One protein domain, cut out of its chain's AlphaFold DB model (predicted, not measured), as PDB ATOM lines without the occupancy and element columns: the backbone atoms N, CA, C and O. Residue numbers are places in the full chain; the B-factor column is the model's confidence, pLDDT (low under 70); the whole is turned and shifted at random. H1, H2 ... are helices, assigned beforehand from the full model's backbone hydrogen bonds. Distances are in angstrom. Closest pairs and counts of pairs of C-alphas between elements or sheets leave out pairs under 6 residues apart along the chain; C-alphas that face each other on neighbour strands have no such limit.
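This is residues 327 to 379 and 421 to 429 of the 539 residues of an uncharacterized protein of Grosmannia clavigera (strain kw1407 / UAMH 11150) (UniProt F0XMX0). A long straight helix, H1, meets a shorter one, H2, at its end in a V-shaped corner, and residues 421 to 429 lie in the angle between them. Residues 327 to 347, of which 330 to 347 belong to H1, stick out as a long arm. The printed part has 62 residues with two named helices, H1 then H2, and no named strand: all helix. It is extended, with a radius of gyration of the C-alphas of 18.9 A and spans of 60 by 24 by 11 A.

Start at H1, residues 330 to 365; after a tight link of 1 residue comes H2, residues 367 to 379. They are close but not clearly touching: their closest C-alphas, of Ala 363 and Phe 370, are 5.6 A apart. They run opposite ways at a steep tilt of 59 degrees. In H1 and H2 every O i to N i+4 pair is within hydrogen-bond range.

Find C-alpha 330 at (148.282, 76.998, 134.456); from there H1 runs 52.4 A to C-alpha 365. H2 runs 18.8 A to C-alpha 379 at (103.985, 98.364, 123.191).

Without residues 327 to 347, the body spans 29 by 22 by 11 A. Residues 380 to 420 are not printed; C-alphas 379 and 421 are 20.1 A apart. No printed residue is under 70 in pLDDT.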
ATOM      1  N   SER A 327     152.922  78.727 141.363       87.81
ATOM      2  CA  SER A 327     152.885  80.000 140.634       87.81
ATOM      3  C   SER A 327     152.938  79.823 139.113       87.81
ATOM      4  O   SER A 327     152.260  80.543 138.386       87.81
ATOM      5  N   THR A 328     153.668  78.814 138.635       91.88
ATOM      6  CA  THR A 328     153.825  78.513 137.200       91.88
ATOM      7  C   THR A 328     152.704  77.614 136.660       91.88
ATOM      8  O   THR A 328     152.549  77.432 135.451       91.88
ATOM      9  N   ASN A 329     151.901  77.020 137.544       86.12
ATOM     10  CA  ASN A 329     150.911  76.043 137.137       86.12
ATOM     11  C   ASN A 329     149.681  76.704 136.464       86.12
ATOM     12  O   ASN A 329     148.973  77.484 137.109       86.12
ATOM     13  N   PRO A 330     149.355  76.347 135.205       88.12
ATOM     14  CA  PRO A 330     148.282  76.998 134.456       88.12
ATOM     15  C   PRO A 330     146.897  76.810 135.086       88.12
ATOM     16  O   PRO A 330     146.083  77.731 135.031       88.12
ATOM     17  N   ASP A 331     146.619  75.668 135.724       83.69
ATOM     18  CA  ASP A 331     145.303  75.434 136.328       83.69
ATOM     19  C   ASP A 331     145.156  76.250 137.623       83.69
ATOM     20  O   ASP A 331     144.063  76.724 137.926       83.69
ATOM     21  N   VAL A 332     146.249  76.495 138.362       87.25
ATOM     22  CA  VAL A 332     146.232  77.376 139.546       87.25
ATOM     23  C   VAL A 332     145.938  78.817 139.130       87.25
ATOM     24  O   VAL A 332     145.086  79.466 139.739       87.25
ATOM     25  N   ILE A 333     146.560  79.296 138.049       88.38
ATOM     26  CA  ILE A 333     146.281  80.622 137.480       88.38
ATOM     27  C   ILE A 333     144.823  80.703 137.001       88.38
ATOM     28  O   ILE A 333     144.107  81.656 137.315       88.38
ATOM     29  N   ALA A 334     144.338  79.680 136.292       85.38
ATOM     30  CA  ALA A 334     142.952  79.620 135.834       85.38
ATOM     31  C   ALA A 334     141.954  79.642 137.005       85.38
ATOM     32  O   ALA A 334     140.928  80.327 136.938       85.38
ATOM     33  N   LEU A 335     142.262  78.941 138.099       86.12
ATOM     34  CA  LEU A 335     141.457  78.935 139.319       86.12
ATOM     35  C   LEU A 335     141.430  80.302 139.997       86.12
ATOM     36  O   LEU A 335     140.349  80.786 140.336       86.12
ATOM     37  N   GLN A 336     142.585  80.951 140.148       89.00
ATOM     38  CA  GLN A 336     142.674  82.297 140.716       89.00
ATOM     39  C   GLN A 336     141.857  83.304 139.896       89.00
ATOM     40  O   GLN A 336     141.035  84.031 140.458       89.00
ATOM     41  N   ASN A 337     141.990  83.273 138.566       91.25
ATOM     42  CA  ASN A 337     141.217  84.125 137.660       91.25
ATOM     43  C   ASN A 337     139.711  83.869 137.785       91.25
ATOM     44  O   ASN A 337     138.912  84.801 137.881       91.25
ATOM     45  N   THR A 338     139.312  82.600 137.848       88.19
ATOM     46  CA  THR A 338     137.905  82.217 138.000       88.19
ATOM     47  C   THR A 338     137.327  82.708 139.325       88.19
ATOM     48  O   THR A 338     136.231  83.265 139.352       88.19
ATOM     49  N   ILE A 339     138.064  82.554 140.428       89.44
ATOM     50  CA  ILE A 339     137.643  83.044 141.745       89.44
ATOM     51  C   ILE A 339     137.485  84.567 141.720       89.44
ATOM     52  O   ILE A 339     136.488  85.077 142.232       89.44
ATOM     53  N   ALA A 340     138.413  85.294 141.092       93.62
ATOM     54  CA  ALA A 340     138.315  86.744 140.949       93.62
ATOM     55  C   ALA A 340     137.052  87.162 140.171       93.62
ATOM     56  O   ALA A 340     136.313  88.045 140.617       93.62
ATOM     57  N   ILE A 341     136.742  86.476 139.063       90.50
ATOM     58  CA  ILE A 341     135.511  86.704 138.288       90.50
ATOM     59  C   ILE A 341     134.276  86.424 139.149       90.50
ATOM     60  O   ILE A 341     133.369  87.253 139.207       90.50
ATOM     61  N   LEU A 342     134.241  85.303 139.872       91.19
ATOM     62  CA  LEU A 342     133.121  84.952 140.749       91.19
ATOM     63  C   LEU A 342     132.930  85.971 141.882       91.19
ATOM     64  O   LEU A 342     131.798  86.308 142.231       91.19
ATOM     65  N   GLN A 343     134.012  86.516 142.441       94.94
ATOM     66  CA  GLN A 343     133.937  87.582 143.440       94.94
ATOM     67  C   GLN A 343     133.384  88.886 142.853       94.94
ATOM     68  O   GLN A 343     132.577  89.555 143.505       94.94
ATOM     69  N   LEU A 344     133.768  89.243 141.623       94.25
ATOM     70  CA  LEU A 344     133.205  90.393 140.915       94.25
ATOM     71  C   LEU A 344     131.714  90.187 140.618       94.25
ATOM     72  O   LEU A 344     130.911  91.084 140.877       94.25
ATOM     73  N   GLN A 345     131.330  88.995 140.155       89.88
ATOM     74  CA  GLN A 345     129.932  88.623 139.926       89.88
ATOM     75  C   GLN A 345     129.121  88.687 141.217       89.88
ATOM     76  O   GLN A 345     128.043  89.272 141.230       89.88
ATOM     77  N   LYS A 346     129.667  88.199 142.336       94.38
ATOM     78  CA  LYS A 346     129.039  88.330 143.655       94.38
ATOM     79  C   LYS A 346     128.788  89.794 144.018       94.38
ATOM     80  O   LYS A 346     127.670  90.132 144.394       94.38
ATOM     81  N   LYS A 347     129.798  90.666 143.892       95.69
ATOM     82  CA  LYS A 347     129.658  92.107 144.180       95.69
ATOM     83  C   LYS A 347     128.609  92.764 143.276       95.69
ATOM     84  O   LYS A 347     127.769  93.526 143.755       95.69
ATOM     85  N   ARG A 348     128.607  92.429 141.984       92.69
ATOM     86  CA  ARG A 348     127.607  92.921 141.030       92.69
ATOM     87  C   ARG A 348     126.206  92.432 141.390       92.69
ATOM     88  O   ARG A 348     125.286  93.229 141.438       92.69
ATOM     89  N   ALA A 349     126.049  91.149 141.710       92.94
ATOM     90  CA  ALA A 349     124.769  90.565 142.102       92.94
ATOM     91  C   ALA A 349     124.206  91.219 143.368       92.94
ATOM     92  O   ALA A 349     123.010  91.478 143.439       92.94
ATOM     93  N   THR A 350     125.056  91.555 144.345       95.94
ATOM     94  CA  THR A 350     124.599  92.290 145.534       95.94
ATOM     95  C   THR A 350     124.099  93.693 145.201       95.94
ATOM     96  O   THR A 350     123.065  94.096 145.728       95.94
ATOM     97  N   ALA A 351     124.776  94.412 144.300       94.88
ATOM     98  CA  ALA A 351     124.327  95.728 143.847       94.88
ATOM     99  C   ALA A 351     123.028  95.633 143.029       94.88
ATOM    100  O   ALA A 351     122.106  96.418 143.237       94.88
ATOM    101  N   ASP A 352     122.918  94.629 142.158       93.94
ATOM    102  CA  ASP A 352     121.728  94.391 141.342       93.94
ATOM    103  C   ASP A 352     120.509  94.058 142.216       93.94
ATOM    104  O   ASP A 352     119.428  94.598 141.995       93.94
ATOM    105  N   ILE A 353     120.671  93.235 143.261       95.19
ATOM    106  CA  ILE A 353     119.595  92.942 144.223       95.19
ATOM    107  C   ILE A 353     119.137  94.218 144.935       95.19
ATOM    108  O   ILE A 353     117.933  94.444 145.049       95.19
ATOM    109  N   GLN A 354     120.068  95.065 145.383       95.62
ATOM    110  CA  GLN A 354     119.730  96.343 146.022       95.62
ATOM    111  C   GLN A 354     118.996  97.282 145.055       95.62
ATOM    112  O   GLN A 354     118.000  97.897 145.431       95.62
ATOM    113  N   ALA A 355     119.423  97.343 143.792       92.31
ATOM    114  CA  ALA A 355     118.753  98.130 142.762       92.31
ATOM    115  C   ALA A 355     117.326  97.624 142.483       92.31
ATOM    116  O   ALA A 355     116.397  98.425 142.375       92.31
ATOM    117  N   LEU A 356     117.125  96.302 142.422       93.94
ATOM    118  CA  LEU A 356     115.797  95.697 142.269       93.94
ATOM    119  C   LEU A 356     114.897  95.967 143.479       93.94
ATOM    120  O   LEU A 356     113.704  96.222 143.308       93.94
ATOM    121  N   GLN A 357     115.449  95.939 144.695       95.75
ATOM    122  CA  GLN A 357     114.718  96.282 145.918       95.75
ATOM    123  C   GLN A 357     114.274  97.748 145.910       95.75
ATOM    124  O   GLN A 357     113.090  98.016 146.102       95.75
ATOM    125  N   ALA A 358     115.172  98.677 145.574       93.50
ATOM    126  CA  ALA A 358     114.835 100.095 145.445       93.50
ATOM    127  C   ALA A 358     113.781 100.343 144.350       93.50
ATOM    128  O   ALA A 358     112.847 101.123 144.540       93.50
ATOM    129  N   ALA A 359     113.880  99.644 143.214       92.06
ATOM    130  CA  ALA A 359     112.887  99.733 142.148       92.06
ATOM    131  C   ALA A 359     111.512  99.213 142.582       92.06
ATOM    132  O   ALA A 359     110.495  99.843 142.287       92.06
ATOM    133  N   LYS A 360     111.478  98.104 143.329       94.88
ATOM    134  CA  LYS A 360     110.252  97.566 143.923       94.88
ATOM    135  C   LYS A 360     109.619  98.566 144.889       94.88
ATOM    136  O   LYS A 360     108.421  98.810 144.794       94.88
ATOM    137  N   GLU A 361     110.394  99.150 145.797       95.75
ATOM    138  CA  GLU A 361     109.896 100.137 146.764       95.75
ATOM    139  C   GLU A 361     109.337 101.385 146.068       95.75
ATOM    140  O   GLU A 361     108.240 101.837 146.395       95.75
ATOM    141  N   ALA A 362     110.023 101.892 145.041       92.06
ATOM    142  CA  ALA A 362     109.547 103.031 144.259       92.06
ATOM    143  C   ALA A 362     108.268 102.720 143.458       92.06
ATOM    144  O   ALA A 362     107.389 103.578 143.339       92.06
ATOM    145  N   ALA A 363     108.136 101.499 142.931       94.12
ATOM    146  CA  ALA A 363     106.914 101.043 142.270       94.12
ATOM    147  C   ALA A 363     105.743 100.910 143.258       94.12
ATOM    148  O   ALA A 363     104.617 101.272 142.924       94.12
ATOM    149  N   LEU A 364     106.007 100.450 144.487       95.44
ATOM    150  CA  LEU A 364     105.002 100.372 145.551       95.44
ATOM    151  C   LEU A 364     104.546 101.757 146.028       95.44
ATOM    152  O   LEU A 364     103.375 101.922 146.357       95.44
ATOM    153  N   ALA A 365     105.436 102.753 146.029       96.19
ATOM    154  CA  ALA A 365     105.080 104.129 146.370       96.19
ATOM    155  C   ALA A 365     104.144 104.777 145.330       96.19
ATOM    156  O   ALA A 365     103.305 105.596 145.696       96.19
ATOM    157  N   ASN A 366     104.264 104.413 144.045       96.00
ATOM    158  CA  ASN A 366     103.479 104.993 142.948       96.00
ATOM    159  C   ASN A 366     102.992 103.914 141.953       96.00
ATOM    160  O   ASN A 366     103.478 103.854 140.817       96.00
ATOM    161  N   PRO A 367     102.003 103.080 142.328       95.44
ATOM    162  CA  PRO A 367     101.594 101.928 141.521       95.44
ATOM    163  C   PRO A 367     101.023 102.326 140.153       95.44
ATOM    164  O   PRO A 367     101.318 101.676 139.153       95.44
ATOM    165  N   MET A 368     100.265 103.427 140.074       96.25
ATOM    166  CA  MET A 368      99.664 103.890 138.813       96.25
ATOM    167  C   MET A 368     100.720 104.329 137.789       96.25
ATOM    168  O   MET A 368     100.655 103.935 136.628       96.25
ATOM    169  N   ALA A 369     101.739 105.072 138.232       93.81
ATOM    170  CA  ALA A 369     102.838 105.502 137.369       93.81
ATOM    171  C   ALA A 369     103.710 104.320 136.905       93.81
ATOM    172  O   ALA A 369     104.283 104.355 135.817       93.81
ATOM    173  N   PHE A 370     103.805 103.256 137.710       94.19
ATOM    174  CA  PHE A 370     104.475 102.021 137.306       94.19
ATOM    175  C   PHE A 370     103.712 101.281 136.202       94.19
ATOM    176  O   PHE A 370     104.331 100.875 135.221       94.19
ATOM    177  N   VAL A 371     102.384 101.152 136.316       94.19
ATOM    178  CA  VAL A 371     101.547 100.505 135.286       94.19
ATOM    179  C   VAL A 371     101.626 101.252 133.954       94.19
ATOM    180  O   VAL A 371     101.798 100.616 132.917       94.19
ATOM    181  N   GLU A 372     101.575 102.586 133.972       93.75
ATOM    182  CA  GLU A 372     101.708 103.405 132.760       93.75
ATOM    183  C   GLU A 372     103.062 103.174 132.067       93.75
ATOM    184  O   GLU A 372     103.120 102.918 130.862       93.75
ATOM    185  N   LYS A 373     104.160 103.162 132.836       91.38
ATOM    186  CA  LYS A 373     105.492 102.845 132.300       91.38
ATOM    187  C   LYS A 373     105.574 101.418 131.772       91.38
ATOM    188  O   LYS A 373     106.178 101.198 130.729       91.38
ATOM    189  N   LEU A 374     104.959 100.453 132.449       92.12
ATOM    190  CA  LEU A 374     104.956  99.057 132.017       92.12
ATOM    191  C   LEU A 374     104.187  98.869 130.696       92.12
ATOM    192  O   LEU A 374     104.661  98.163 129.807       92.12
ATOM    193  N   GLN A 375     103.064  99.571 130.515       92.31
ATOM    194  CA  GLN A 375     102.316  99.607 129.250       92.31
ATOM    195  C   GLN A 375     103.112 100.287 128.123       92.31
ATOM    196  O   GLN A 375     103.143  99.797 126.991       92.31
ATOM    197  N   ALA A 376     103.824 101.375 128.434       89.31
ATOM    198  CA  ALA A 376     104.734 102.028 127.492       89.31
ATOM    199  C   ALA A 376     105.933 101.137 127.105       89.31
ATOM    200  O   ALA A 376     106.535 101.319 126.040       89.31
ATOM    201  N   VAL A 377     106.294 100.164 127.951       87.19
ATOM    202  CA  VAL A 377     107.334  99.187 127.628       87.19
ATOM    203  C   VAL A 377     106.825  98.093 126.697       87.19
ATOM    204  O   VAL A 377     107.434  97.896 125.643       87.19
ATOM    205  N   GLY A 378     105.698  97.455 127.029       81.94
ATOM    206  CA  GLY A 378     105.152  96.331 126.257       81.94
ATOM    207  C   GLY A 378     104.767  96.674 124.813       81.94
ATOM    208  O   GLY A 378     104.891  95.842 123.924       81.94
ATOM    209  N   THR A 379     104.376  97.921 124.544       78.94
ATOM    210  CA  THR A 379     103.985  98.364 123.191       78.94
ATOM    211  C   THR A 379     105.160  98.569 122.229       78.94
ATOM    212  O   THR A 379     104.955  98.591 121.017       78.94
ATOM    213  N   SER A 421     110.261 109.793 140.269       70.12
ATOM    214  CA  SER A 421     109.772 109.167 139.069       70.12
ATOM    215  C   SER A 421     110.144 107.695 139.140       70.12
ATOM    216  O   SER A 421     111.306 107.326 139.304       70.12
ATOM    217  N   VAL A 422     109.113 106.860 139.062       83.31
ATOM    218  CA  VAL A 422     109.201 105.401 139.106       83.31
ATOM    219  C   VAL A 422     110.346 104.903 138.211       83.31
ATOM    220  O   VAL A 422     110.391 105.307 137.047       83.31
ATOM    221  N   PRO A 423     111.272 104.061 138.695       85.38
ATOM    222  CA  PRO A 423     112.365 103.538 137.882       85.38
ATOM    223  C   PRO A 423     111.849 102.883 136.600       85.38
ATOM    224  O   PRO A 423     110.852 102.163 136.617       85.38
ATOM    225  N   ASP A 424     112.505 103.173 135.476       87.38
ATOM    226  CA  ASP A 424     112.149 102.580 134.187       87.38
ATOM    227  C   ASP A 424     112.393 101.059 134.245       87.38
ATOM    228  O   ASP A 424     113.534 100.651 134.493       87.38
ATOM    229  N   PRO A 425     111.374 100.206 134.016       84.88
ATOM    230  CA  PRO A 425     111.543  98.758 134.075       84.88
ATOM    231  C   PRO A 425     112.555  98.220 133.048       84.88
ATOM    232  O   PRO A 425     113.102  97.139 133.247       84.88
ATOM    233  N   ARG A 426     112.901  98.979 131.996       84.00
ATOM    234  CA  ARG A 426     113.982  98.610 131.057       84.00
ATOM    235  C   ARG A 426     115.387  98.743 131.639       84.00
ATOM    236  O   ARG A 426     116.323  98.136 131.127       84.00
ATOM    237  N   ARG A 427     115.547  99.560 132.682       86.31
ATOM    238  CA  ARG A 427     116.823  99.771 133.380       86.31
ATOM    239  C   ARG A 427     117.029  98.792 134.537       86.31
ATOM    240  O   ARG A 427     118.030  98.907 135.241       86.31
ATOM    241  N   LEU A 428     116.115  97.840 134.741       89.44
ATOM    242  CA  LEU A 428     116.321  96.781 135.721       89.44
ATOM    243  C   LEU A 428     117.561  95.960 135.326       89.44
ATOM    244  O   LEU A 428     117.765  95.685 134.137       89.44
ATOM    245  N   PRO A 429     118.414  95.586 136.292       89.50
ATOM    246  CA  PRO A 429     119.585  94.772 136.009       89.50
ATOM    247  C   PRO A 429     119.173  93.469 135.319       89.50
ATOM    248  O   PRO A 429     118.252  92.770 135.747       89.50
TER     249      PRO A 429